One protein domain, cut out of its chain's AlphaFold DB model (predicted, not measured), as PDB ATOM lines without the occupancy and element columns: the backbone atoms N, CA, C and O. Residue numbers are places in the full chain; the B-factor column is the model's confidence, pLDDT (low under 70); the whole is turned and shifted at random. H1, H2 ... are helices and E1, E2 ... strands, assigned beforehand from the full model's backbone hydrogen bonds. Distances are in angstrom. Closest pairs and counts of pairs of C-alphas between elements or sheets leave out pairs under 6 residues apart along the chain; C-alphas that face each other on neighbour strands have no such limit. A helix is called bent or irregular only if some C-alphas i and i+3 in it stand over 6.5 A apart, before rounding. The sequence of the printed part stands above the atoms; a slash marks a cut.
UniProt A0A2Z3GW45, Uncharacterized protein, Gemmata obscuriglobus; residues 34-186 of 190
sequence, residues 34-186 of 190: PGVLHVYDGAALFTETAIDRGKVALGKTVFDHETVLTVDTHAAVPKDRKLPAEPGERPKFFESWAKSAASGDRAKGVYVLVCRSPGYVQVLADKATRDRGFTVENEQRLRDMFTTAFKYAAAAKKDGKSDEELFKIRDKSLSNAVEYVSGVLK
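This is residues 34 to 186 of the 190 residues of an uncharacterized protein of Gemmata obscuriglobus (UniProt A0A2Z3GW45). Look for a four-stranded sheet in the middle layer, with three helices, H1, H6 and H5, side by side over one face and H2 slanting over the other face. H6 sits between H1 and H5 in that row, while the short H3 and H4 only graze the sheet. The printed part has 153 residues with six named helices and four named strands, in the order E1 H1 E2 H2 H3 E3 E4 H4 H5 H6; the class is mixed, helices and strands. The sheet is mixed too, in the order E1 E2 E3 E4, with E1, E2 and E3 parallel and E4 antiparallel to E3. The whole is compact, with a radius of gyration of the C-alphas of 15.1 A and spans of 44 by 34 by 25 A.

Find C-alpha 36 at (152.751, 217.509, 159.761); there E1 begins, residues 36 to 41, 15.9 A long. Next comes H1, residues 48 to 59, 16.3 A, and then E2, residues 68 to 74, 19.6 A. Go on to C-alpha 87 at (177.467, 211.568, 137.005), where H2 begins, residues 87 to 101, 21.4 A; it is irregular, but only just, with C-alphas 88 and 91 6.8 A apart. H3, residues 104 to 107, measures 5.6 A. E3, residues 110 to 115, is 16.7 A long, and E4, residues 120 to 125, is 17.1 A. H4, residues 127 to 130, spans 5.1 A. H5, residues 136 to 158, runs 32.9 A, and H6, residues 163 to 185, runs 33.2 A to C-alpha 185 at (162.745, 223.941, 163.837).

Begin at edge strand E1, parallel to E2 at 3 degrees; look there for N 38 and O 69, 2.9 A apart and within hydrogen-bond range. E2 and E3 are parallel at 10 degrees, with N 72 and O 112 within range at 2.8 A. E3 and E4 form a hairpin, antiparallel at 167 degrees, with N 111 and O 124 within range at 2.7 A. E1, H1, E2 and E2, H2 H3, E3 are strand-helix-strand units, two parallel neighbour strands with helices between; the first has a left-handed crossover, the second a right-handed one. The sheet and its helices make three layers, with helices on both faces of the sheet: H1, H5 and H6 on one face, H2 on the other. H1 runs along the strands over E1, at a height over the sheet of 7.6 A; its closest C-alphas to E1 are those of Leu 37 and Lys 55, 5.0 A. H6 touches H1, closest at the C-alphas of Ala 50 and Asp 171, 5.4 A, at a shallow tilt of 10 degrees, the same way. H5 and H6 form a helical hairpin and touch at the C-alphas of Ala 153 and Leu 166, 5.2 A, at a shallow tilt of 9 degrees, opposite ways. H1 and H5 are apart. On the opposite face H2 runs slantwise to the strands, at 52 degrees to E3 on the local plane. H4 and H5 are only just apart, their closest C-alphas 8.3 A from each other. In H1, H5 and H6 every O i to N i+4 pair is within hydrogen-bond range, in H2 9 of 11; H3 and H4 are too short for such a pair.

The two C-alphas farthest apart, those of Asp 64 and Gly 160, are 45.8 A from each other. The printed part, residues 34 to 186, has no cut. Look at residues 75 to 86 for the one long link, E2 to H2. The mean pLDDT of the printed part is 96.8, and no printed residue is under 70.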
ATOM      1  N   PRO A  34     150.742 222.124 165.418       95.69
ATOM      2  CA  PRO A  34     151.391 220.821 165.305       95.69
ATOM      3  C   PRO A  34     152.156 220.679 163.985       95.69
ATOM      4  O   PRO A  34     151.724 221.207 162.958       95.69
ATOM      5  N   GLY A  35     153.273 219.952 163.999       96.69
ATOM      6  CA  GLY A  35     153.956 219.565 162.768       96.69
ATOM      7  C   GLY A  35     153.169 218.526 161.969       96.69
ATOM      8  O   GLY A  35     152.364 217.774 162.520       96.69
ATOM      9  N   VAL A  36     153.423 218.453 160.664       97.81
ATOM     10  CA  VAL A  36     152.751 217.509 159.761       97.81
ATOM     11  C   VAL A  36     153.783 216.703 158.984       97.81
ATOM     12  O   VAL A  36     154.693 217.272 158.387       97.81
ATOM     13  N   LEU A  37     153.643 215.374 158.985       98.31
ATOM     14  CA  LEU A  37     154.441 214.472 158.151       98.31
ATOM     15  C   LEU A  37     153.579 213.924 157.012       98.31
ATOM     16  O   LEU A  37     152.562 213.271 157.258       98.31
ATOM     17  N   HIS A  38     154.038 214.107 155.780       98.31
ATOM     18  CA  HIS A  38     153.510 213.418 154.607       98.31
ATOM     19  C   HIS A  38     154.545 212.420 154.092       98.31
ATOM     20  O   HIS A  38     155.694 212.783 153.857       98.31
ATOM     21  N   VAL A  39     154.138 211.165 153.896       98.38
ATOM     22  CA  VAL A  39     154.982 210.139 153.272       98.38
ATOM     23  C   VAL A  39     154.252 209.569 152.063       98.38
ATOM     24  O   VAL A  39     153.175 208.994 152.203       98.38
ATOM     25  N   TYR A  40     154.850 209.735 150.889       98.00
ATOM     26  CA  TYR A  40     154.415 209.155 149.624       98.00
ATOM     27  C   TYR A  40     155.398 208.036 149.265       98.00
ATOM     28  O   TYR A  40     156.403 208.280 148.602       98.00
ATOM     29  N   ASP A  41     155.166 206.820 149.770       98.25
ATOM     30  CA  ASP A  41     156.153 205.732 149.688       98.25
ATOM     31  C   ASP A  41     156.037 204.865 148.415       98.25
ATOM     32  O   ASP A  41     155.839 203.652 148.477       98.25
ATOM     33  N   GLY A  42     156.174 205.473 147.234       97.62
ATOM     34  CA  GLY A  42     156.086 204.769 145.945       97.62
ATOM     35  C   GLY A  42     157.189 203.727 145.700       97.62
ATOM     36  O   GLY A  42     157.105 202.937 144.759       97.62
ATOM     37  N   ALA A  43     158.233 203.703 146.531       97.69
ATOM     38  CA  ALA A  43     159.320 202.728 146.488       97.69
ATOM     39  C   ALA A  43     159.215 201.603 147.536       97.69
ATOM     40  O   ALA A  43     160.111 200.745 147.555       97.69
ATOM     41  N   ALA A  44     158.170 201.599 148.377       97.75
ATOM     42  CA  ALA A  44     157.982 200.659 149.490       97.75
ATOM     43  C   ALA A  44     159.236 200.553 150.384       97.75
ATOM     44  O   ALA A  44     159.771 199.467 150.649       97.75
ATOM     45  N   LEU A  45     159.791 201.706 150.762       98.12
ATOM     46  CA  LEU A  45     160.986 201.778 151.592       98.12
ATOM     47  C   LEU A  45     160.678 201.621 153.077       98.12
ATOM     48  O   LEU A  45     161.549 201.110 153.785       98.12
ATOM     49  N   PHE A  46     159.490 202.013 153.523       98.56
ATOM     50  CA  PHE A  46     159.112 202.079 154.930       98.56
ATOM     51  C   PHE A  46     157.924 201.169 155.231       98.56
ATOM     52  O   PHE A  46     157.109 200.866 154.362       98.56
ATOM     53  N   THR A  47     157.802 200.755 156.490       98.69
ATOM     54  CA  THR A  47     156.577 200.106 156.968       98.69
ATOM     55  C   THR A  47     155.498 201.144 157.281       98.69
ATOM     56  O   THR A  47     155.800 202.259 157.719       98.69
ATOM     57  N   GLU A  48     154.222 200.774 157.142       98.44
ATOM     58  CA  GLU A  48     153.097 201.640 157.538       98.44
ATOM     59  C   GLU A  48     153.200 202.056 159.012       98.44
ATOM     60  O   GLU A  48     153.054 203.228 159.356       98.44
ATOM     61  N   THR A  49     153.589 201.123 159.887       98.31
ATOM     62  CA  THR A  49     153.793 201.398 161.314       98.31
ATOM     63  C   THR A  49     154.891 202.434 161.566       98.31
ATOM     64  O   THR A  49     154.818 203.185 162.539       98.31
ATOM     65  N   ALA A  50     155.946 202.488 160.752       98.56
ATOM     66  CA  ALA A  50     156.965 203.531 160.873       98.56
ATOM     67  C   ALA A  50     156.475 204.887 160.369       98.56
ATOM     68  O   ALA A  50     156.745 205.903 161.010       98.56
ATOM     69  N   ILE A  51     155.712 204.897 159.275       98.75
ATOM     70  CA  ILE A  51     155.074 206.108 158.754       98.75
ATOM     71  C   ILE A  51     154.149 206.713 159.815       98.75
ATOM     72  O   ILE A  51     154.260 207.900 160.126       98.75
ATOM     73  N   ASP A  52     153.284 205.908 160.428       98.69
ATOM     74  CA  ASP A  52     152.338 206.392 161.433       98.69
ATOM     75  C   ASP A  52     153.028 206.842 162.720       98.69
ATOM     76  O   ASP A  52     152.694 207.899 163.263       98.69
ATOM     77  N   ARG A  53     154.068 206.122 163.165       98.56
ATOM     78  CA  ARG A  53     154.922 206.587 164.269       98.56
ATOM     79  C   ARG A  53     155.561 207.937 163.955       98.56
ATOM     80  O   ARG A  53     155.549 208.814 164.818       98.56
ATOM     81  N   GLY A  54     156.062 208.131 162.736       98.56
ATOM     82  CA  GLY A  54     156.615 209.407 162.283       98.56
ATOM     83  C   GLY A  54     155.586 210.540 162.308       98.56
ATOM     84  O   GLY A  54     155.878 211.620 162.822       98.56
ATOM     85  N   LYS A  55     154.358 210.290 161.826       98.62
ATOM     86  CA  LYS A  55     153.256 211.270 161.858       98.62
ATOM     87  C   LYS A  55     152.916 211.676 163.287       98.62
ATOM     88  O   LYS A  55     152.831 212.865 163.583       98.62
ATOM     89  N   VAL A  56     152.769 210.696 164.179       98.38
ATOM     90  CA  VAL A  56     152.482 210.940 165.599       98.38
ATOM     91  C   VAL A  56     153.627 211.704 166.266       98.38
ATOM     92  O   VAL A  56     153.374 212.633 167.027       98.38
ATOM     93  N   ALA A  57     154.881 211.340 165.992       98.12
ATOM     94  CA  ALA A  57     156.045 211.996 166.580       98.12
ATOM     95  C   ALA A  57     156.151 213.470 166.160       98.12
ATOM     96  O   ALA A  57     156.293 214.339 167.023       98.12
ATOM     97  N   LEU A  58     156.008 213.773 164.865       97.69
ATOM     98  CA  LEU A  58     156.059 215.156 164.384       97.69
ATOM     99  C   LEU A  58     154.841 215.968 164.855       97.69
ATOM    100  O   LEU A  58     154.998 217.108 165.288       97.69
ATOM    101  N   GLY A  59     153.650 215.363 164.856       97.44
ATOM    102  CA  GLY A  59     152.405 215.993 165.308       97.44
ATOM    103  C   GLY A  59     152.349 216.295 166.809       97.44
ATOM    104  O   GLY A  59     151.599 217.168 167.234       97.44
ATOM    105  N   LYS A  60     153.169 215.632 167.632       96.62
ATOM    106  CA  LYS A  60     153.336 215.987 169.054       96.62
ATOM    107  C   LYS A  60     154.195 217.233 169.262       96.62
ATOM    108  O   LYS A  60     154.158 217.825 170.341       96.62
ATOM    109  N   THR A  61     154.972 217.632 168.258       95.06
ATOM    110  CA  THR A  61     155.782 218.845 168.332       95.06
ATOM    111  C   THR A  61     154.968 220.030 167.834       95.06
ATOM    112  O   THR A  61     154.464 220.039 166.713       95.06
ATOM    113  N   VAL A  62     154.843 221.038 168.691       93.69
ATOM    114  CA  VAL A  62     154.154 222.290 168.392       93.69
ATOM    115  C   VAL A  62     155.193 223.343 168.011       93.69
ATOM    116  O   VAL A  62     156.168 223.552 168.736       93.69
ATOM    117  N   PHE A  63     154.971 223.996 166.876       92.44
ATOM    118  CA  PHE A  63     155.863 224.981 166.275       92.44
ATOM    119  C   PHE A  63     155.179 226.342 166.206       92.44
ATOM    120  O   PHE A  63     153.963 226.424 166.049       92.44
ATOM    121  N   ASP A  64     155.964 227.413 166.271       89.12
ATOM    122  CA  ASP A  64     155.446 228.779 166.144       89.12
ATOM    123  C   ASP A  64     154.967 229.091 164.712       89.12
ATOM    124  O   ASP A  64     154.120 229.956 164.505       89.12
ATOM    125  N   HIS A  65     155.432 228.309 163.733       87.62
ATOM    126  CA  HIS A  65     155.002 228.354 162.340       87.62
ATOM    127  C   HIS A  65     154.613 226.967 161.838       87.62
ATOM    128  O   HIS A  65     155.031 225.949 162.387       87.62
ATOM    129  N   GLU A  66     153.849 226.924 160.749       90.31
ATOM    130  CA  GLU A  66     153.553 225.671 160.059       90.31
ATOM    131  C   GLU A  66     154.860 224.960 159.670       90.31
ATOM    132  O   GLU A  66     155.739 225.538 159.031       90.31
ATOM    133  N   THR A  67     155.001 223.714 160.115       94.31
ATOM    134  CA  THR A  67     156.161 222.871 159.828       94.31
ATOM    135  C   THR A  67     155.653 221.599 159.180       94.31
ATOM    136  O   THR A  67     154.990 220.785 159.825       94.31
ATOM    137  N   VAL A  68     155.980 221.433 157.904       97.25
ATOM    138  CA  VAL A  68     155.637 220.246 157.128       97.25
ATOM    139  C   VAL A  68     156.931 219.536 156.744       97.25
ATOM    140  O   VAL A  68     157.874 220.170 156.279       97.25
ATOM    141  N   LEU A  69     156.988 218.226 156.957       98.56
ATOM    142  CA  LEU A  69     158.008 217.354 156.385       98.56
ATOM    143  C   LEU A  69     157.323 216.452 155.362       98.56
ATOM    144  O   LEU A  69     156.391 215.727 155.700       98.56
ATOM    145  N   THR A  70     157.786 216.484 154.118       98.75
ATOM    146  CA  THR A  70     157.314 215.598 153.053       98.75
ATOM    147  C   THR A  70     158.431 214.656 152.629       98.75
ATOM    148  O   THR A  70     159.513 215.111 152.271       98.75
ATOM    149  N   VAL A  71     158.165 213.352 152.625       98.69
ATOM    150  CA  VAL A  71     159.062 212.316 152.099       98.69
ATOM    151  C   VAL A  71     158.382 211.645 150.910       98.69
ATOM    152  O   VAL A  71     157.355 210.994 151.073       98.69
ATOM    153  N   ASP A  72     158.940 211.810 149.717       98.50
ATOM    154  CA  ASP A  72     158.421 211.262 148.463       98.50
ATOM    155  C   ASP A  72     159.430 210.264 147.882       98.50
ATOM    156  O   ASP A  72     160.562 210.628 147.543       98.50
ATOM    157  N   THR A  73     159.050 208.987 147.823       98.56
ATOM    158  CA  THR A  73     159.931 207.896 147.408       98.56
ATOM    159  C   THR A  73     159.517 207.328 146.053       98.56
ATOM    160  O   THR A  73     158.352 207.058 145.770       98.56
ATOM    161  N   HIS A  74     160.514 207.109 145.200       98.44
ATOM    162  CA  HIS A  74     160.364 206.632 143.832       98.44
ATOM    163  C   HIS A  74     161.221 205.389 143.629       98.44
ATOM    164  O   HIS A  74     162.416 205.384 143.936       98.44
ATOM    165  N   ALA A  75     160.627 204.310 143.115       97.88
ATOM    166  CA  ALA A  75     161.358 203.066 142.873       97.88
ATOM    167  C   ALA A  75     162.470 203.247 141.820       97.88
ATOM    168  O   ALA A  75     163.520 202.607 141.912       97.88
ATOM    169  N   ALA A  76     162.234 204.128 140.847       97.94
ATOM    170  CA  ALA A  76     163.153 204.501 139.781       97.94
ATOM    171  C   ALA A  76     162.852 205.925 139.289       97.94
ATOM    172  O   ALA A  76     161.836 206.517 139.654       97.94
ATOM    173  N   VAL A  77     163.717 206.461 138.428       97.50
ATOM    174  CA  VAL A  77     163.437 207.697 137.687       97.50
ATOM    175  C   VAL A  77     162.178 207.510 136.810       97.50
ATOM    176  O   VAL A  77     162.092 206.498 136.108       97.50
ATOM    177  N   PRO A  78     161.206 208.446 136.833       95.31
ATOM    178  CA  PRO A  78     160.023 208.417 135.977       95.31
ATOM    179  C   PRO A  78     160.369 208.291 134.490       95.31
ATOM    180  O   PRO A  78     161.361 208.852 134.031       95.31
ATOM    181  N   LYS A  79     159.547 207.561 133.723       94.62
ATOM    182  CA  LYS A  79     159.820 207.245 132.305       94.62
ATOM    183  C   LYS A  79     159.889 208.482 131.399       94.62
ATOM    184  O   LYS A  79     160.544 208.442 130.365       94.62
ATOM    185  N   ASP A  80     159.215 209.556 131.786       94.19
ATOM    186  CA  ASP A  80     159.203 210.862 131.123       94.19
ATOM    187  C   ASP A  80     160.459 211.701 131.422       94.19
ATOM    188  O   ASP A  80     160.652 212.765 130.834       94.19
ATOM    189  N   ARG A  81     161.342 211.232 132.312       94.75
ATOM    190  CA  ARG A  81     162.574 211.924 132.696       94.75
ATOM    191  C   ARG A  81     163.799 211.126 132.267       94.75
ATOM    192  O   ARG A  81     163.972 209.962 132.616       94.75
ATOM    193  N   LYS A  82     164.714 211.783 131.553       95.25
ATOM    194  CA  LYS A  82     165.994 211.187 131.152       95.25
ATOM    195  C   LYS A  82     167.052 211.459 132.218       95.25
ATOM    196  O   LYS A  82     167.450 212.605 132.410       95.25
ATOM    197  N   LEU A  83     167.517 210.405 132.889       96.50
ATOM    198  CA  LEU A  83     168.666 210.501 133.788       96.50
ATOM    199  C   LEU A  83     169.920 210.878 132.970       96.50
ATOM    200  O   LEU A  83     170.206 210.194 131.981       96.50
ATOM    201  N   PRO A  84     170.678 211.916 133.361       96.19
ATOM    202  CA  PRO A  84     171.927 212.258 132.692       96.19
ATOM    203  C   PRO A  84     172.945 211.113 132.734       96.19
ATOM    204  O   PRO A  84     173.096 210.433 133.762       96.19
ATOM    205  N   ALA A  85     173.654 210.919 131.619       94.81
ATOM    206  CA  ALA A  85     174.735 209.940 131.522       94.81
ATOM    207  C   ALA A  85     175.898 210.335 132.443       94.81
ATOM    208  O   ALA A  85     176.347 209.518 133.250       94.81
ATOM    209  N   GLU A  86     176.288 211.613 132.391       95.19
ATOM    210  CA  GLU A  86     177.365 212.187 133.189       95.19
ATOM    211  C   GLU A  86     176.997 212.240 134.682       95.19
ATOM    212  O   GLU A  86     176.039 212.923 135.070       95.19
ATOM    213  N   PRO A  87     177.753 211.565 135.571       93.19
ATOM    214  CA  PRO A  87     177.467 211.568 137.005       93.19
ATOM    215  C   PRO A  87     177.439 212.970 137.626       93.19
ATOM    216  O   PRO A  87     176.639 213.214 138.531       93.19
ATOM    217  N   GLY A  88     178.261 213.897 137.120       95.38
ATOM    218  CA  GLY A  88     178.329 215.285 137.589       95.38
ATOM    219  C   GLY A  88     177.072 216.114 137.303       95.38
ATOM    220  O   GLY A  88     176.822 217.103 137.987       95.38
ATOM    221  N   GLU A  89     176.238 215.699 136.346       96.62
ATOM    222  CA  GLU A  89     174.982 216.382 136.008       96.62
ATOM    223  C   GLU A  89     173.790 215.884 136.835       96.62
ATOM    224  O   GLU A  89     172.767 216.565 136.950       96.62
ATOM    225  N   ARG A  90     173.918 214.707 137.463       95.75
ATOM    226  CA  ARG A  90     172.838 214.089 138.244       95.75
ATOM    227  C   ARG A  90     172.339 214.959 139.402       95.75
ATOM    228  O   ARG A  90     171.122 215.014 139.563       95.75
ATOM    229  N   PRO A  91     173.181 215.672 140.180       96.69
ATOM    230  CA  PRO A  91     172.683 216.555 141.233       96.69
ATOM    231  C   PRO A  91     171.706 217.613 140.720       96.69
ATOM    232  O   PRO A  91     170.611 217.739 141.258       96.69
ATOM    233  N   LYS A  92     172.037 218.292 139.614       97.56
ATOM    234  CA  LYS A  92     171.150 219.291 138.994       97.56
ATOM    235  C   LYS A  92     169.844 218.664 138.508       97.56
ATOM    236  O   LYS A  92     168.777 219.254 138.661       97.56
ATOM    237  N   PHE A  93     169.919 217.457 137.944       98.19
ATOM    238  CA  PHE A  93     168.739 216.702 137.529       98.19
ATOM    239  C   PHE A  93     167.806 216.390 138.709       98.19
ATOM    240  O   PHE A  93     166.612 216.680 138.634       98.19
ATOM    241  N   PHE A  94     168.335 215.836 139.804       98.25
ATOM    242  CA  PHE A  94     167.529 215.484 140.976       98.25
ATOM    243  C   PHE A  94     167.019 216.710 141.728       98.25
ATOM    244  O   PHE A  94     165.895 216.683 142.218       98.25
ATOM    245  N   GLU A  95     167.787 217.797 141.770       97.81
ATOM    246  CA  GLU A  95     167.329 219.078 142.305       97.81
ATOM    247  C   GLU A  95     166.150 219.631 141.493       97.81
ATOM    248  O   GLU A  95     165.118 219.983 142.063       97.81
ATOM    249  N   SER A  96     166.265 219.660 140.161       97.62
ATOM    250  CA  SER A  96     165.185 220.096 139.266       97.62
ATOM    251  C   SER A  96     163.939 219.219 139.408       97.62
ATOM    252  O   SER A  96     162.815 219.719 139.504       97.62
ATOM    253  N   TRP A  97     164.123 217.898 139.496       97.88
ATOM    254  CA  TRP A  97     163.022 216.976 139.742       97.88
ATOM    255  C   TRP A  97     162.373 217.220 141.105       97.88
ATOM    256  O   TRP A  97     161.153 217.366 141.169       97.88
ATOM    257  N   ALA A  98     163.158 217.354 142.171       97.75
ATOM    258  CA  ALA A  98     162.632 217.637 143.497       97.75
ATOM    259  C   ALA A  98     161.854 218.961 143.529       97.75
ATOM    260  O   ALA A  98     160.757 218.982 144.074       97.75
ATOM    261  N   LYS A  99     162.339 220.025 142.872       96.75
ATOM    262  CA  LYS A  99     161.616 221.308 142.750       96.75
ATOM    263  C   LYS A  99     160.283 221.156 142.018       96.75
ATOM    264  O   LYS A  99     159.282 221.714 142.443       96.75
ATOM    265  N   SER A 100     160.265 220.390 140.928       96.12
ATOM    266  CA  SER A 100     159.047 220.123 140.157       96.12
ATOM    267  C   SER A 100     158.032 219.276 140.937       96.12
ATOM    268  O   SER A 100     156.831 219.488 140.797       96.12
ATOM    269  N   ALA A 101     158.500 218.325 141.748       95.56
ATOM    270  CA  ALA A 101     157.648 217.453 142.553       95.56
ATOM    271  C   ALA A 101     157.152 218.125 143.850       95.56
ATOM    272  O   ALA A 101     156.034 217.858 144.295       95.56
ATOM    273  N   ALA A 102     157.945 219.038 144.417       94.50
ATOM    274  CA  ALA A 102     157.586 219.903 145.536       94.50
ATOM    275  C   ALA A 102     156.652 221.038 145.072       94.50
ATOM    276  O   ALA A 102     157.032 222.205 145.025       94.50
ATOM    277  N   SER A 103     155.421 220.687 144.699       90.75
ATOM    278  CA  SER A 103     154.370 221.625 144.292       90.75
ATOM    279  C   SER A 103     153.147 221.535 145.212       90.75
ATOM    280  O   SER A 103     152.967 220.551 145.935       90.75
ATOM    281  N   GLY A 104     152.315 222.581 145.220       89.62
ATOM    282  CA  GLY A 104     151.134 222.654 146.087       89.62
ATOM    283  C   GLY A 104     151.503 222.487 147.563       89.62
ATOM    284  O   GLY A 104     152.406 223.154 148.064       89.62
ATOM    285  N   ASP A 105     150.846 221.557 148.254       82.94
ATOM    286  CA  ASP A 105     151.128 221.277 149.667       82.94
ATOM    287  C   ASP A 105     152.492 220.616 149.908       82.94
ATOM    288  O   ASP A 105     153.056 220.760 150.990       82.94
ATOM    289  N   ARG A 106     153.080 219.961 148.895       89.44
ATOM    290  CA  ARG A 106     154.429 219.368 148.994       89.44
ATOM    291  C   ARG A 106     155.541 220.414 148.950       89.44
ATOM    292  O   ARG A 106     156.682 220.092 149.263       89.44
ATOM    293  N   ALA A 107     155.218 221.642 148.539       88.44
ATOM    294  CA  ALA A 107     156.156 222.759 148.492       88.44
ATOM    295  C   ALA A 107     156.373 223.420 149.861       88.44
ATOM    296  O   ALA A 107     157.253 224.265 149.982       88.44
ATOM    297  N   LYS A 108     155.555 223.082 150.867       92.38
ATOM    298  CA  LYS A 108     155.610 223.681 152.202       92.38
ATOM    299  C   LYS A 108     156.620 222.942 153.072       92.38
ATOM    300  O   LYS A 108     156.601 221.713 153.141       92.38
ATOM    301  N   GLY A 109     157.441 223.683 153.804       96.06
ATOM    302  CA  GLY A 109     158.347 223.111 154.788       96.06
ATOM    303  C   GLY A 109     159.612 222.498 154.181       96.06
ATOM    304  O   GLY A 109     160.314 223.124 153.385       96.06
ATOM    305  N   VAL A 110     159.905 221.262 154.595       98.25
ATOM    306  CA  VAL A 110     161.032 220.447 154.126       98.25
ATOM    307  C   VAL A 110     160.509 219.324 153.234       98.25
ATOM    308  O   VAL A 110     159.688 218.511 153.653       98.25
ATOM    309  N   TYR A 111     161.031 219.241 152.019       98.75
ATOM    310  CA  TYR A 111     160.729 218.215 151.034       98.75
ATOM    311  C   TYR A 111     161.938 217.304 150.808       98.75
ATOM    312  O   TYR A 111     163.057 217.768 150.584       98.75
ATOM    313  N   VAL A 112     161.710 215.994 150.837       98.75
ATOM    314  CA  VAL A 112     162.716 214.957 150.616       98.75
ATOM    315  C   VAL A 112     162.274 214.084 149.453       98.75
ATOM    316  O   VAL A 112     161.280 213.373 149.548       98.75
ATOM    317  N   LEU A 113     163.045 214.100 148.371       98.69
ATOM    318  CA  LEU A 113     162.920 213.161 147.264       98.69
ATOM    319  C   LEU A 113     163.898 212.011 147.467       98.69
ATOM    320  O   LEU A 113     165.102 212.229 147.601       98.69
ATOM    321  N   VAL A 114     163.393 210.785 147.422       98.75
ATOM    322  CA  VAL A 114     164.197 209.563 147.445       98.75
ATOM    323  C   VAL A 114     163.977 208.804 146.145       98.75
ATOM    324  O   VAL A 114     162.852 208.472 145.800       98.75
ATOM    325  N   CYS A 115     165.050 208.469 145.436       98.38
ATOM    326  CA  CYS A 115     165.008 207.614 144.255       98.38
ATOM    327  C   CYS A 115     165.822 206.344 144.510       98.38
ATOM    328  O   CYS A 115     167.047 206.401 144.616       98.38
ATOM    329  N   ARG A 116     165.164 205.184 144.608       96.75
ATOM    330  CA  ARG A 116     165.813 203.908 144.954       96.75
ATOM    331  C   ARG A 116     166.778 203.416 143.871       96.75
ATOM    332  O   ARG A 116     167.805 202.838 144.205       96.75
ATOM    333  N   SER A 117     166.484 203.676 142.597       94.38
ATOM    334  CA  SER A 117     167.359 203.372 141.458       94.38
ATOM    335  C   SER A 117     167.490 204.615 140.572       94.38
ATOM    336  O   SER A 117     166.508 204.990 139.926       94.38
ATOM    337  N   PRO A 118     168.647 205.310 140.560       94.50
ATOM    338  CA  PRO A 118     170.003 204.835 140.882       94.50
ATOM    339  C   PRO A 118     170.473 204.991 142.346       94.50
ATOM    340  O   PRO A 118     171.670 204.881 142.600       94.50
ATOM    341  N   GLY A 119     169.590 205.263 143.309       96.00
ATOM    342  CA  GLY A 119     169.979 205.453 144.712       96.00
ATOM    343  C   GLY A 119     170.426 206.889 144.982       96.00
ATOM    344  O   GLY A 119     171.615 207.166 145.125       96.00
ATOM    345  N   TYR A 120     169.466 207.809 145.039       98.00
ATOM    346  CA  TYR A 120     169.700 209.235 145.247       98.00
ATOM    347  C   TYR A 120     168.719 209.807 146.270       98.00
ATOM    348  O   TYR A 120     167.561 209.394 146.317       98.00
ATOM    349  N   VAL A 121     169.171 210.777 147.063       98.62
ATOM    350  CA  VAL A 121     168.317 211.546 147.973       98.62
ATOM    351  C   VAL A 121     168.556 213.026 147.707       98.62
ATOM    352  O   VAL A 121     169.702 213.467 147.698       98.62
ATOM    353  N   GLN A 122     167.488 213.790 147.509       98.50
ATOM    354  CA  GLN A 122     167.528 215.243 147.398       98.50
ATOM    355  C   GLN A 122     166.638 215.844 148.480       98.50
ATOM    356  O   GLN A 122     165.506 215.407 148.661       98.50
ATOM    357  N   VAL A 123     167.139 216.860 149.176       98.62
ATOM    358  CA  VAL A 123     166.382 217.606 150.188       98.62
ATOM    359  C   VAL A 123     166.256 219.050 149.730       98.62
ATOM    360  O   VAL A 123     167.211 219.598 149.179       98.62
ATOM    361  N   LEU A 124     165.081 219.641 149.921       97.75
ATOM    362  CA  LEU A 124     164.788 221.044 149.659       97.75
ATOM    363  C   LEU A 124     163.973 221.604 150.824       97.75
ATOM    364  O   LEU A 124     162.995 220.993 151.236       97.75
ATOM    365  N   ALA A 125     164.329 222.778 151.316       97.50
ATOM    366  CA  ALA A 125     163.513 223.573 152.215       97.50
ATOM    367  C   ALA A 125     162.988 224.811 151.487       97.50
ATOM    368  O   ALA A 125     163.716 225.465 150.724       97.50
ATOM    369  N   ASP A 126     161.722 225.135 151.739       95.75
ATOM    370  CA  ASP A 126     161.118 226.362 151.241       95.75
ATOM    371  C   ASP A 126     161.741 227.610 151.889       95.75
ATOM    372  O   ASP A 126     162.495 227.549 152.869       95.75
ATOM    373  N   LYS A 127     161.429 228.783 151.330       94.75
ATOM    374  CA  LYS A 127     161.991 230.042 151.827       94.75
ATOM    375  C   LYS A 127     161.620 230.295 153.294       94.75
ATOM    376  O   LYS A 127     162.473 230.723 154.062       94.75
ATOM    377  N   ALA A 128     160.372 230.041 153.687       93.25
ATOM    378  CA  ALA A 128     159.903 230.305 155.048       93.25
ATOM    379  C   ALA A 128     160.642 229.444 156.087       93.25
ATOM    380  O   ALA A 128     160.981 229.916 157.167       93.25
ATOM    381  N   THR A 129     160.945 228.199 155.739       95.25
ATOM    382  CA  THR A 129     161.666 227.236 156.573       95.25
ATOM    383  C   THR A 129     163.151 227.573 156.653       95.25
ATOM    384  O   THR A 129     163.740 227.507 157.733       95.25
ATOM    385  N   ARG A 130     163.753 228.032 155.549       95.81
ATOM    386  CA  ARG A 130     165.129 228.561 155.547       95.81
ATOM    387  C   ARG A 130     165.267 229.818 156.394       95.81
ATOM    388  O   ARG A 130     166.193 229.918 157.191       95.81
ATOM    389  N   ASP A 131     164.314 230.740 156.278       93.62
ATOM    390  CA  ASP A 131     164.247 231.972 157.071       93.62
ATOM    391  C   ASP A 131     164.136 231.703 158.587       93.62
ATOM    392  O   ASP A 131     164.428 232.595 159.381       93.62
ATOM    393  N   ARG A 132     163.720 230.491 158.981       92.75
ATOM    394  CA  ARG A 132     163.656 230.011 160.372       92.75
ATOM    395  C   ARG A 132     164.935 229.308 160.839       92.75
ATOM    396  O   ARG A 132     164.977 228.820 161.961       92.75
ATOM    397  N   GLY A 133     165.967 229.231 159.997       93.31
ATOM    398  CA  GLY A 133     167.258 228.631 160.345       93.31
ATOM    399  C   GLY A 133     167.481 227.213 159.819       93.31
ATOM    400  O   GLY A 133     168.506 226.613 160.136       93.31
ATOM    401  N   PHE A 134     166.591 226.664 158.983       96.50
ATOM    402  CA  PHE A 134     166.870 225.403 158.285       96.50
ATOM    403  C   PHE A 134     167.803 225.646 157.092       96.50
ATOM    404  O   PHE A 134     167.383 225.862 155.955       96.50
ATOM    405  N   THR A 135     169.098 225.688 157.375       96.94
ATOM    406  CA  THR A 135     170.154 226.006 156.406       96.94
ATOM    407  C   THR A 135     170.441 224.873 155.406       96.94
ATOM    408  O   THR A 135     169.922 223.762 155.520       96.94
ATOM    409  N   VAL A 136     171.324 225.129 154.433       96.94
ATOM    410  CA  VAL A 136     171.806 224.111 153.477       96.94
ATOM    411  C   VAL A 136     172.519 222.958 154.198       96.94
ATOM    412  O   VAL A 136     172.389 221.802 153.804       96.94
ATOM    413  N   GLU A 137     173.216 223.232 155.302       97.94
ATOM    414  CA  GLU A 137     173.855 222.208 156.137       97.94
ATOM    415  C   GLU A 137     172.817 221.274 156.773       97.94
ATOM    416  O   GLU A 137     173.058 220.072 156.902       97.94
ATOM    417  N   ASN A 138     171.636 221.795 157.118       98.31
ATOM    418  CA  ASN A 138     170.536 220.976 157.622       98.31
ATOM    419  C   ASN A 138     169.965 220.061 156.532       98.31
ATOM    420  O   ASN A 138     169.708 218.883 156.787       98.31
ATOM    421  N   GLU A 139     169.820 220.569 155.305       98.38
ATOM    422  CA  GLU A 139     169.409 219.766 154.144       98.38
ATOM    423  C   GLU A 139     170.411 218.647 153.858       98.38
ATOM    424  O   GLU A 139     170.033 217.488 153.676       98.38
ATOM    425  N   GLN A 140     171.699 218.993 153.868       98.38
ATOM    426  CA  GLN A 140     172.817 218.070 153.722       98.38
ATOM    427  C   GLN A 140     172.768 216.971 154.787       98.38
ATOM    428  O   GLN A 140     172.817 215.787 154.461       98.38
ATOM    429  N   ARG A 141     172.603 217.350 156.058       98.56
ATOM    430  CA  ARG A 141     172.543 216.404 157.172       98.56
ATOM    431  C   ARG A 141     171.367 215.441 157.039       98.56
ATOM    432  O   ARG A 141     171.546 214.237 157.214       98.56
ATOM    433  N   LEU A 142     170.188 215.954 156.688       98.44
ATOM    434  CA  LEU A 142     168.995 215.137 156.475       98.44
ATOM    435  C   LEU A 142     169.172 214.178 155.286       98.44
ATOM    436  O   LEU A 142     168.827 212.997 155.379       98.44
ATOM    437  N   ARG A 143     169.781 214.649 154.191       98.56
ATOM    438  CA  ARG A 143     170.138 213.813 153.036       98.56
ATOM    439  C   ARG A 143     171.067 212.671 153.435       98.56
ATOM    440  O   ARG A 143     170.857 211.530 153.013       98.56
ATOM    441  N   ASP A 144     172.081 212.968 154.240       98.50
ATOM    442  CA  ASP A 144     173.074 211.990 154.676       98.50
ATOM    443  C   ASP A 144     172.471 210.937 155.606       98.50
ATOM    444  O   ASP A 144     172.830 209.764 155.487       98.50
ATOM    445  N   MET A 145     171.509 211.302 156.462       98.56
ATOM    446  CA  MET A 145     170.769 210.344 157.298       98.56
ATOM    447  C   MET A 145     170.074 209.274 156.450       98.56
ATOM    448  O   MET A 145     170.285 208.076 156.666       98.56
ATOM    449  N   PHE A 146     169.294 209.689 155.448       98.56
ATOM    450  CA  PHE A 146     168.611 208.755 154.552       98.56
ATOM    451  C   PHE A 146     169.600 207.964 153.693       98.56
ATOM    452  O   PHE A 146     169.531 206.737 153.638       98.56
ATOM    453  N   THR A 147     170.558 208.647 153.063       98.00
ATOM    454  CA  THR A 147     171.537 208.013 152.168       98.00
ATOM    455  C   THR A 147     172.365 206.959 152.901       98.00
ATOM    456  O   THR A 147     172.567 205.863 152.380       98.00
ATOM    457  N   THR A 148     172.819 207.259 154.120       98.25
ATOM    458  CA  THR A 148     173.585 206.321 154.952       98.25
ATOM    459  C   THR A 148     172.745 205.102 155.310       98.25
ATOM    460  O   THR A 148     173.193 203.975 155.109       98.25
ATOM    461  N   ALA A 149     171.509 205.306 155.769       98.25
ATOM    462  CA  ALA A 149     170.617 204.207 156.124       98.25
ATOM    463  C   ALA A 149     170.289 203.306 154.925       98.25
ATOM    464  O   ALA A 149     170.318 202.084 155.046       98.25
ATOM    465  N   PHE A 150     170.034 203.880 153.747       98.06
ATOM    466  CA  PHE A 150     169.741 203.098 152.544       98.06
ATOM    467  C   PHE A 150     170.959 202.335 152.028       98.06
ATOM    468  O   PHE A 150     170.822 201.177 151.637       98.06
ATOM    469  N   LYS A 151     172.158 202.928 152.085       97.62
ATOM    470  CA  LYS A 151     173.407 202.211 151.787       97.62
ATOM    471  C   LYS A 151     173.629 201.058 152.762       97.62
ATOM    472  O   LYS A 151     173.979 199.966 152.326       97.62
ATOM    473  N   TYR A 152     173.381 201.282 154.051       98.00
ATOM    474  CA  TYR A 152     173.514 200.247 155.072       98.00
ATOM    475  C   TYR A 152     172.508 199.107 154.866       98.00
ATOM    476  O   TYR A 152     172.898 197.946 154.879       98.00
ATOM    477  N   ALA A 153     171.244 199.415 154.559       97.75
ATOM    478  CA  ALA A 153     170.249 198.404 154.201       97.75
ATOM    479  C   ALA A 153     170.638 197.636 152.921       97.75
ATOM    480  O   ALA A 153     170.501 196.419 152.855       97.75
ATOM    481  N   ALA A 154     171.170 198.320 151.905       96.75
ATOM    482  CA  ALA A 154     171.636 197.664 150.685       96.75
ATOM    483  C   ALA A 154     172.837 196.733 150.934       96.75
ATOM    484  O   ALA A 154     172.919 195.683 150.301       96.75
ATOM    485  N   ALA A 155     173.749 197.096 151.842       97.75
ATOM    486  CA  ALA A 155     174.853 196.237 152.269       97.75
ATOM    487  C   ALA A 155     174.343 195.026 153.065       97.75
ATOM    488  O   ALA A 155     174.601 193.896 152.669       97.75
ATOM    489  N   ALA A 156     173.499 195.251 154.076       97.75
ATOM    490  CA  ALA A 156     172.874 194.194 154.868       97.75
ATOM    491  C   ALA A 156     172.126 193.169 153.996       97.75
ATOM    492  O   ALA A 156     172.189 191.968 154.244       97.75
ATOM    493  N   LYS A 157     171.465 193.618 152.922       97.31
ATOM    494  CA  LYS A 157     170.814 192.715 151.965       97.31
ATOM    495  C   LYS A 157     171.809 191.788 151.259       97.31
ATOM    496  O   LYS A 157     171.500 190.621 151.044       97.31
ATOM    497  N   LYS A 158     172.989 192.297 150.888       97.12
ATOM    498  CA  LYS A 158     174.060 191.489 150.278       97.12
ATOM    499  C   LYS A 158     174.627 190.469 151.263       97.12
ATOM    500  O   LYS A 158     174.998 189.382 150.840       97.12
ATOM    501  N   ASP A 159     174.601 190.796 152.551       97.69
ATOM    502  CA  ASP A 159     175.010 189.908 153.643       97.69
ATOM    503  C   ASP A 159     173.919 188.884 154.029       97.69
ATOM    504  O   ASP A 159     174.057 188.169 155.021       97.69
ATOM    505  N   GLY A 160     172.814 188.810 153.276       97.88
ATOM    506  CA  GLY A 160     171.735 187.843 153.498       97.88
ATOM    507  C   GLY A 160     170.784 188.196 154.643       97.88
ATOM    508  O   GLY A 160     170.068 187.321 155.127       97.88
ATOM    509  N   LYS A 161     170.760 189.459 155.095       98.12
ATOM    510  CA  LYS A 161     169.801 189.906 156.115       98.12
ATOM    511  C   LYS A 161     168.360 189.851 155.611       98.12
ATOM    512  O   LYS A 161     168.087 190.102 154.437       98.12
ATOM    513  N   SER A 162     167.455 189.559 156.542       98.12
ATOM    514  CA  SER A 162     166.013 189.460 156.301       98.12
ATOM    515  C   SER A 162     165.399 190.805 155.903       98.12
ATOM    516  O   SER A 162     165.895 191.862 156.305       98.12
ATOM    517  N   ASP A 163     164.292 190.791 155.156       97.31
ATOM    518  CA  ASP A 163     163.599 192.026 154.772       97.31
ATOM    519  C   ASP A 163     163.111 192.809 156.007       97.31
ATOM    520  O   ASP A 163     163.159 194.041 155.999       97.31
ATOM    521  N   GLU A 164     162.752 192.131 157.107       97.94
ATOM    522  CA  GLU A 164     162.407 192.776 158.378       97.94
ATOM    523  C   GLU A 164     163.578 193.578 158.965       97.94
ATOM    524  O   GLU A 164     163.390 194.695 159.454       97.94
ATOM    525  N   GLU A 165     164.804 193.048 158.919       98.19
ATOM    526  CA  GLU A 165     166.004 193.786 159.339       98.19
ATOM    527  C   GLU A 165     166.251 195.000 158.436       98.19
ATOM    528  O   GLU A 165     166.582 196.085 158.929       98.19
ATOM    529  N   LEU A 166     166.030 194.857 157.126       98.25
ATOM    530  CA  LEU A 166     166.167 195.969 156.187       98.25
ATOM    531  C   LEU A 166     165.133 197.067 156.445       98.25
ATOM    532  O   LEU A 166     165.463 198.249 156.315       98.25
ATOM    533  N   PHE A 167     163.896 196.701 156.788       98.44
ATOM    534  CA  PHE A 167     162.860 197.655 157.173       98.44
ATOM    535  C   PHE A 167     163.209 198.359 158.479       98.44
ATOM    536  O   PHE A 167     163.134 199.579 158.524       98.44
ATOM    537  N   LYS A 168     163.716 197.657 159.501       98.50
ATOM    538  CA  LYS A 168     164.161 198.298 160.755       98.50
ATOM    539  C   LYS A 168     165.192 199.404 160.516       98.50
ATOM    540  O   LYS A 168     165.111 200.460 161.141       98.50
ATOM    541  N   ILE A 169     166.145 199.186 159.606       98.44
ATOM    542  CA  ILE A 169     167.152 200.194 159.238       98.44
ATOM    543  C   ILE A 169     166.490 201.425 158.598       98.44
ATOM    544  O   ILE A 169     166.805 202.560 158.959       98.44
ATOM    545  N   ARG A 170     165.574 201.201 157.651       98.38
ATOM    546  CA  ARG A 170     164.887 202.259 156.895       98.38
ATOM    547  C   ARG A 170     163.892 203.025 157.771       98.38
ATOM    548  O   ARG A 170     163.935 204.245 157.834       98.38
ATOM    549  N   ASP A 171     163.083 202.328 158.548       98.75
ATOM    550  CA  ASP A 171     162.126 202.904 159.494       98.75
ATOM    551  C   ASP A 171     162.811 203.771 160.562       98.75
ATOM    552  O   ASP A 171     162.310 204.836 160.943       98.75
ATOM    553  N   LYS A 172     163.994 203.343 161.027       98.56
ATOM    554  CA  LYS A 172     164.809 204.134 161.953       98.56
ATOM    555  C   LYS A 172     165.276 205.443 161.316       98.56
ATOM    556  O   LYS A 172     165.302 206.460 162.004       98.56
ATOM    557  N   SER A 173     165.611 205.457 160.025       98.44
ATOM    558  CA  SER A 173     166.030 206.696 159.358       98.44
ATOM    559  C   SER A 173     164.886 207.700 159.217       98.44
ATOM    560  O   SER A 173     165.114 208.885 159.441       98.44
ATOM    561  N   LEU A 174     163.655 207.238 158.962       98.75
ATOM    562  CA  LEU A 174     162.468 208.099 158.964       98.75
ATOM    563  C   LEU A 174     162.208 208.712 160.349       98.75
ATOM    564  O   LEU A 174     161.933 209.906 160.456       98.75
ATOM    565  N   SER A 175     162.342 207.915 161.411       98.56
ATOM    566  CA  SER A 175     162.170 208.398 162.791       98.56
ATOM    567  C   SER A 175     163.233 209.443 163.152       98.56
ATOM    568  O   SER A 175     162.897 210.536 163.605       98.56
ATOM    569  N   ASN A 176     164.504 209.162 162.844       98.56
ATOM    570  CA  ASN A 176     165.607 210.100 163.059       98.56
ATOM    571  C   ASN A 176     165.423 211.404 162.265       98.56
ATOM    572  O   ASN A 176     165.745 212.478 162.763       98.56
ATOM    573  N   ALA A 177     164.906 211.325 161.035       98.50
ATOM    574  CA  ALA A 177     164.597 212.492 160.216       98.50
ATOM    575  C   ALA A 177     163.526 213.382 160.869       98.50
ATOM    576  O   ALA A 177     163.690 214.601 160.924       98.50
ATOM    577  N   VAL A 178     162.457 212.780 161.401       98.56
ATOM    578  CA  VAL A 178     161.402 213.498 162.133       98.56
ATOM    579  C   VAL A 178     161.950 214.174 163.389       98.56
ATOM    580  O   VAL A 178     161.670 215.351 163.622       98.56
ATOM    581  N   GLU A 179     162.746 213.457 164.183       98.31
ATOM    582  CA  GLU A 179     163.390 214.002 165.382       98.31
ATOM    583  C   GLU A 179     164.328 215.160 165.038       98.31
ATOM    584  O   GLU A 179     164.280 216.205 165.685       98.31
ATOM    585  N   TYR A 180     165.126 215.010 163.978       98.44
ATOM    586  CA  TYR A 180     166.046 216.039 163.510       98.44
ATOM    587  C   TYR A 180     165.315 217.319 163.102       98.44
ATOM    588  O   TYR A 180     165.618 218.394 163.615       98.44
ATOM    589  N   VAL A 181     164.316 217.210 162.219       97.56
ATOM    590  CA  VAL A 181     163.529 218.366 161.763       97.56
ATOM    591  C   VAL A 181     162.816 219.030 162.940       97.56
ATOM    592  O   VAL A 181     162.822 220.256 163.045       97.56
ATOM    593  N   SER A 182     162.264 218.237 163.863       96.88
ATOM    594  CA  SER A 182     161.640 218.760 165.080       96.88
ATOM    595  C   SER A 182     162.640 219.519 165.947       96.88
ATOM    596  O   SER A 182     162.336 220.617 166.392       96.88
ATOM    597  N   GLY A 183     163.838 218.971 166.162       96.31
ATOM    598  CA  GLY A 183     164.881 219.599 166.970       96.31
ATOM    599  C   GLY A 183     165.403 220.904 166.374       96.31
ATOM    600  O   GLY A 183     165.581 221.871 167.106       96.31
ATOM    601  N   VAL A 184     165.596 220.953 165.052       95.75
ATOM    602  CA  VAL A 184     166.100 222.151 164.357       95.75
ATOM    603  C   VAL A 184     165.055 223.266 164.322       95.75
ATOM    604  O   VAL A 184     165.398 224.431 164.492       95.75
ATOM    605  N   LEU A 185     163.782 222.935 164.085       94.88
ATOM    606  CA  LEU A 185     162.745 223.941 163.837       94.88
ATOM    607  C   LEU A 185     161.925 224.329 165.070       94.88
ATOM    608  O   LEU A 185     161.194 225.325 165.021       94.88
ATOM    609  N   LYS A 186     161.991 223.567 166.164       92.06
ATOM    610  CA  LYS A 186     161.245 223.868 167.391       92.06
ATOM    611  C   LYS A 186     161.842 225.081 168.099       92.06
ATOM    612  O   LYS A 186     163.041 225.139 168.336       92.06
TER     613      LYS A 186